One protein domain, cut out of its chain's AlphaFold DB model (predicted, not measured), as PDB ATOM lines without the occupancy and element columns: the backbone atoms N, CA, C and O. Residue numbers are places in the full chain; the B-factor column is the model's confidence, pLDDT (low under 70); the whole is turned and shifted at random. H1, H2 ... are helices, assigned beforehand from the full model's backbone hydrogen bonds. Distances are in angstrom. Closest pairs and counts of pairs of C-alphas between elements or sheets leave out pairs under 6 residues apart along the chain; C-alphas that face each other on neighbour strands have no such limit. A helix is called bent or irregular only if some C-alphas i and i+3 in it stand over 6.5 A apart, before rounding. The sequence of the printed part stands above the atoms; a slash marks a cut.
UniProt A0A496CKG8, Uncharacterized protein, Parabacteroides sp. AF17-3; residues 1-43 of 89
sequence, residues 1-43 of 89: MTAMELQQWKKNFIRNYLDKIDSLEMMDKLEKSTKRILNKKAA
ATOM      1  N   MET A   1     -40.162  15.323  21.882       72.25
ATOM      2  CA  MET A   1     -39.056  16.221  21.510       72.25
ATOM      3  C   MET A   1     -39.355  17.594  22.080       72.25
ATOM      4  O   MET A   1     -40.401  18.150  21.762       72.25
ATOM      5  N   THR A   2     -38.520  18.098  22.977       92.31
ATOM      6  CA  THR A   2     -38.687  19.416  23.597       92.31
ATOM      7  C   THR A   2     -38.202  20.526  22.656       92.31
ATOM      8  O   THR A   2     -37.424  20.284  21.731       92.31
ATOM      9  N   ALA A   3     -38.635  21.770  22.887       89.00
ATOM     10  CA  ALA A   3     -38.159  22.922  22.112       89.00
ATOM     11  C   ALA A   3     -36.626  23.067  22.173       89.00
ATOM     12  O   ALA A   3     -35.994  23.471  21.197       89.00
ATOM     13  N   MET A   4     -36.029  22.680  23.302       91.12
ATOM     14  CA  MET A   4     -34.586  22.695  23.521       91.12
ATOM     15  C   MET A   4     -33.872  21.624  22.682       91.12
ATOM     16  O   MET A   4     -32.905  21.931  21.985       91.12
ATOM     17  N   GLU A   5     -34.401  20.396  22.655       90.69
ATOM     18  CA  GLU A   5     -33.895  19.305  21.808       90.69
ATOM     19  C   GLU A   5     -33.972  19.652  20.315       90.69
ATOM     20  O   GLU A   5     -33.031  19.389  19.568       90.69
ATOM     21  N   LEU A   6     -35.054  20.305  19.879       92.94
ATOM     22  CA  LEU A   6     -35.225  20.722  18.487       92.94
ATOM     23  C   LEU A   6     -34.205  21.797  18.076       92.94
ATOM     24  O   LEU A   6     -33.661  21.752  16.971       92.94
ATOM     25  N   GLN A   7     -33.924  22.761  18.956       92.62
ATOM     26  CA  GLN A   7     -32.908  23.794  18.716       92.62
ATOM     27  C   GLN A   7     -31.501  23.192  18.634       92.62
ATOM     28  O   GLN A   7     -30.711  23.560  17.762       92.62
ATOM     29  N   GLN A   8     -31.201  22.228  19.502       92.38
ATOM     30  CA  GLN A   8     -29.916  21.537  19.505       92.38
ATOM     31  C   GLN A   8     -29.745  20.647  18.267       92.38
ATOM     32  O   GLN A   8     -28.688  20.672  17.636       92.38
ATOM     33  N   TRP A   9     -30.802  19.947  17.848       95.00
ATOM     34  CA  TRP A   9     -30.809  19.174  16.606       95.00
ATOM     35  C   TRP A   9     -30.543  20.056  15.381       95.00
ATOM     36  O   TRP A   9     -29.667  19.735  14.581       95.00
ATOM     37  N   LYS A  10     -31.221  21.209  15.268       91.88
ATOM     38  CA  LYS A  10     -31.007  22.155  14.158       91.88
ATOM     39  C   LYS A  10     -29.563  22.655  14.093       91.88
ATOM     40  O   LYS A  10     -28.980  22.690  13.012       91.88
ATOM     41  N   LYS A  11     -28.967  23.009  15.237       91.94
ATOM     42  CA  LYS A  11     -27.563  23.454  15.298       91.94
ATOM     43  C   LYS A  11     -26.592  22.354  14.875       91.94
ATOM     44  O   LYS A  11     -25.701  22.609  14.068       91.94
ATOM     45  N   ASN A  12     -26.787  21.138  15.377       92.88
ATOM     46  CA  ASN A  12     -25.934  20.000  15.040       92.88
ATOM     47  C   ASN A  12     -26.066  19.612  13.564       92.88
ATOM     48  O   ASN A  12     -25.068  19.299  12.923       92.88
ATOM     49  N   PHE A  13     -27.275  19.688  13.006       91.19
ATOM     50  CA  PHE A  13     -27.522  19.437  11.589       91.19
ATOM     51  C   PHE A  13     -26.727  20.397  10.696       91.19
ATOM     52  O   PHE A  13     -26.011  19.946   9.807       91.19
ATOM     53  N   ILE A  14     -26.801  21.707  10.970       90.25
ATOM     54  CA  ILE A  14     -26.076  22.729  10.199       90.25
ATOM     55  C   ILE A  14     -24.565  22.518  10.317       90.25
ATOM     56  O   ILE A  14     -23.870  22.510   9.304       90.25
ATOM     57  N   ARG A  15     -24.059  22.294  11.534       90.56
ATOM     58  CA  ARG A  15     -22.626  22.091  11.778       90.56
ATOM     59  C   ARG A  15     -22.082  20.869  11.044       90.56
ATOM     60  O   ARG A  15     -21.113  20.994  10.313       90.56
ATOM     61  N   ASN A  16     -22.752  19.725  11.161       88.44
ATOM     62  CA  ASN A  16     -22.327  18.498  10.484       88.44
ATOM     63  C   ASN A  16     -22.322  18.652   8.957       88.44
ATOM     64  O   ASN A  16     -21.506  18.038   8.273       88.44
ATOM     65  N   TYR A  17     -23.243  19.452   8.413       84.38
ATOM     66  CA  TYR A  17     -23.294  19.714   6.980       84.38
ATOM     67  C   TYR A  17     -22.148  20.625   6.525       84.38
ATOM     68  O   TYR A  17     -21.524  20.346   5.504       84.38
ATOM     69  N   LEU A  18     -21.836  21.669   7.301       84.44
ATOM     70  CA  LEU A  18     -20.695  22.554   7.050       84.44
ATOM     71  C   LEU A  18     -19.365  21.801   7.168       84.44
ATOM     72  O   LEU A  18     -18.570  21.847   6.238       84.44
ATOM     73  N   ASP A  19     -19.180  21.008   8.225       87.00
ATOM     74  CA  ASP A  19     -17.973  20.195   8.431       87.00
ATOM     75  C   ASP A  19     -17.766  19.182   7.290       87.00
ATOM     76  O   ASP A  19     -16.640  18.864   6.913       87.00
ATOM     77  N   LYS A  20     -18.856  18.677   6.696       81.38
ATOM     78  CA  LYS A  20     -18.794  17.789   5.530       81.38
ATOM     79  C   LYS A  20     -18.383  18.531   4.257       81.38
ATOM     80  O   LYS A  20     -17.636  17.964   3.457       81.38
ATOM     81  N   ILE A  21     -18.867  19.758   4.060       78.00
ATOM     82  CA  ILE A  21     -18.496  20.610   2.919       78.00
ATOM     83  C   ILE A  21     -17.025  21.026   3.026       78.00
ATOM     84  O   ILE A  21     -16.289  20.872   2.056       78.00
ATOM     85  N   ASP A  22     -16.586  21.441   4.214       75.19
ATOM     86  CA  ASP A  22     -15.206  21.853   4.495       75.19
ATOM     87  C   ASP A  22     -14.268  20.669   4.774       75.19
ATOM     88  O   ASP A  22     -13.100  20.845   5.131       75.19
ATOM     89  N   SER A  23     -14.749  19.433   4.606       83.88
ATOM     90  CA  SER A  23     -13.904  18.265   4.812       83.88
ATOM     91  C   SER A  23     -12.796  18.232   3.759       83.88
ATOM     92  O   SER A  23     -13.034  18.203   2.547       83.88
ATOM     93  N   LEU A  24     -11.554  18.179   4.242       81.44
ATOM     94  CA  LEU A  24     -10.354  18.078   3.410       81.44
ATOM     95  C   LEU A  24     -10.440  16.904   2.416       81.44
ATOM     96  O   LEU A  24      -9.961  16.997   1.291       81.44
ATOM     97  N   GLU A  25     -11.114  15.820   2.811       83.44
ATOM     98  CA  GLU A  25     -11.364  14.648   1.969       83.44
ATOM     99  C   GLU A  25     -12.254  14.962   0.750       83.44
ATOM    100  O   GLU A  25     -11.985  14.475  -0.351       83.44
ATOM    101  N   MET A  26     -13.310  15.769   0.913       83.00
ATOM    102  CA  MET A  26     -14.169  16.164  -0.211       83.00
ATOM    103  C   MET A  26     -13.429  17.087  -1.177       83.00
ATOM    104  O   MET A  26     -13.526  16.901  -2.393       83.00
ATOM    105  N   MET A  27     -12.638  18.021  -0.644       86.12
ATOM    106  CA  MET A  27     -11.807  18.915  -1.453       86.12
ATOM    107  C   MET A  27     -10.747  18.148  -2.254       86.12
ATOM    108  O   MET A  27     -10.628  18.358  -3.461       86.12
ATOM    109  N   ASP A  28     -10.055  17.187  -1.639       88.88
ATOM    110  CA  ASP A  28      -9.071  16.328  -2.314       88.88
ATOM    111  C   ASP A  28      -9.709  15.472  -3.428       88.88
ATOM    112  O   ASP A  28      -9.177  15.368  -4.539       88.88
ATOM    113  N   LYS A  29     -10.899  14.899  -3.191       89.12
ATOM    114  CA  LYS A  29     -11.640  14.148  -4.225       89.12
ATOM    115  C   LYS A  29     -12.051  15.030  -5.400       89.12
ATOM    116  O   LYS A  29     -11.978  14.579  -6.554       89.12
ATOM    117  N   LEU A  30     -12.486  16.257  -5.123       88.69
ATOM    118  CA  LEU A  30     -12.860  17.226  -6.147       88.69
ATOM    119  C   LEU A  30     -11.638  17.621  -6.978       88.69
ATOM    120  O   LEU A  30     -11.669  17.511  -8.204       88.69
ATOM    121  N   GLU A  31     -10.533  17.975  -6.324       90.69
ATOM    122  CA  GLU A  31      -9.280  18.344  -6.980       90.69
ATOM    123  C   GLU A  31      -8.749  17.210  -7.870       90.69
ATOM    124  O   GLU A  31      -8.442  17.424  -9.048       90.69
ATOM    125  N   LYS A  32      -8.712  15.973  -7.358       93.44
ATOM    126  CA  LYS A  32      -8.299  14.785  -8.127       93.44
ATOM    127  C   LYS A  32      -9.180  14.544  -9.345       93.44
ATOM    128  O   LYS A  32      -8.694  14.128 -10.398       93.44
ATOM    129  N   SER A  33     -10.485  14.750  -9.218       88.56
ATOM    130  CA  SER A  33     -11.427  14.540 -10.322       88.56
ATOM    131  C   SER A  33     -11.281  15.628 -11.386       88.56
ATOM    132  O   SER A  33     -11.187  15.303 -12.570       88.56
ATOM    133  N   THR A  34     -11.119  16.887 -10.977       90.56
ATOM    134  CA  THR A  34     -10.844  18.017 -11.873       90.56
ATOM    135  C   THR A  34      -9.526  17.838 -12.625       90.56
ATOM    136  O   THR A  34      -9.513  17.949 -13.851       90.56
ATOM    137  N   LYS A  35      -8.435  17.462 -11.940       90.31
ATOM    138  CA  LYS A  35      -7.141  17.166 -12.582       90.31
ATOM    139  C   LYS A  35      -7.255  16.041 -13.610       90.31
ATOM    140  O   LYS A  35      -6.728  16.166 -14.710       90.31
ATOM    141  N   ARG A  36      -7.987  14.962 -13.300       84.50
ATOM    142  CA  ARG A  36      -8.230  13.861 -14.253       84.50
ATOM    143  C   ARG A  36      -8.993  14.325 -15.495       84.50
ATOM    144  O   ARG A  36      -8.650  13.904 -16.595       84.50
ATOM    145  N   ILE A  37     -10.002  15.181 -15.338       83.75
ATOM    146  CA  ILE A  37     -10.774  15.735 -16.461       83.75
ATOM    147  C   ILE A  37      -9.904  16.668 -17.313       83.75
ATOM    148  O   ILE A  37      -9.900  16.548 -18.539       83.75
ATOM    149  N   LEU A  38      -9.143  17.562 -16.678       80.50
ATOM    150  CA  LEU A  38      -8.270  18.514 -17.363       80.50
ATOM    151  C   LEU A  38      -7.137  17.806 -18.117       80.50
ATOM    152  O   LEU A  38      -6.933  18.072 -19.297       80.50
ATOM    153  N   ASN A  39      -6.467  16.846 -17.475       73.94
ATOM    154  CA  ASN A  39      -5.396  16.069 -18.100       73.94
ATOM    155  C   ASN A  39      -5.914  15.212 -19.255       73.94
ATOM    156  O   ASN A  39      -5.228  15.090 -20.258       73.94
ATOM    157  N   LYS A  40      -7.131  14.656 -19.162       65.81
ATOM    158  CA  LYS A  40      -7.748  13.959 -20.298       65.81
ATOM    159  C   LYS A  40      -8.009  14.901 -21.466       65.81
ATOM    160  O   LYS A  40      -7.711  14.510 -22.580       65.81
ATOM    161  N   LYS A  41      -8.513  16.120 -21.229       60.75
ATOM    162  CA  LYS A  41      -8.697  17.124 -22.294       60.75
ATOM    163  C   LYS A  41      -7.374  17.541 -22.937       60.75
ATOM    164  O   LYS A  41      -7.321  17.655 -24.152       60.75
ATOM    165  N   ALA A  42      -6.323  17.734 -22.140       59.34
ATOM    166  CA  ALA A  42      -4.995  18.095 -22.637       59.34
ATOM    167  C   ALA A  42      -4.288  16.933 -23.360       59.34
ATOM    168  O   ALA A  42      -3.518  17.166 -24.284       59.34
ATOM    169  N   ALA A  43      -4.564  15.688 -22.959       58.12
ATOM    170  CA  ALA A  43      -4.006  14.475 -23.554       58.12
ATOM    171  C   ALA A  43      -4.868  13.878 -24.679       58.12
ATOM    172  O   ALA A  43      -4.494  12.835 -25.215       58.12
TER     173      ALA A  43
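AT A GLANCE: This is residues 1 to 43 of the 89 residues of an uncharacterized protein of Parabacteroides sp. AF17-3 (UniProt A0A496CKG8). Two helices of 19 residues each, H1 and H2, follow one another end to end and make a long, thin rod with a shallow bend where they join. H2 does not fold back on H1 but carries on the same way beyond a two-residue link, and the two helices come near each other only around that link. The printed part has 43 residues with two named helices, H1 then H2, and no named strand, and its class is all helix. It is extended, with a radius of gyration of the C-alphas of 18.0 A, and its C-alphas span 59 by 14 by 9 A.

HOW THE PARTS SIT: H1, residues 3 to 21, and H2, residues 24 to 42, are the longest helices, with 19 residues each. They are close but not clearly touching, with 1 pair of C-alphas within 8 A. This closest pair is Lys 20 and Met 26, whose C-alphas are 7.5 A apart. The helices run the same way at a shallow tilt of 34 degrees, only just short of steep. Their centres are 29.9 A apart. In both H1 and H2 every O i to N i+4 pair is within hydrogen-bond range.

IN THESE COORDINATES: H1 begins at C-alpha 3, at (-38.159, 22.922, 22.112), and ends at C-alpha 21, at (-18.496, 20.610, 2.919), 27.6 A away. H2 measures 26.6 A from C-alpha 24 to C-alpha 42, and C-alpha 42 is at (-4.995, 18.095, -22.637). Neither helix is bent or irregular.

THE WHOLE: The C-alphas of Thr 2 and Ala 43 are the two farthest apart, at 58.7 A. The link from H1 to H2, residues 22 and 23, is tight. Residues 1 to 43 stand free, and the printed part has no cut. It begins at the chain's first residue. The mean pLDDT of the printed part is 84.7, and residues 40 to 43 are under 70.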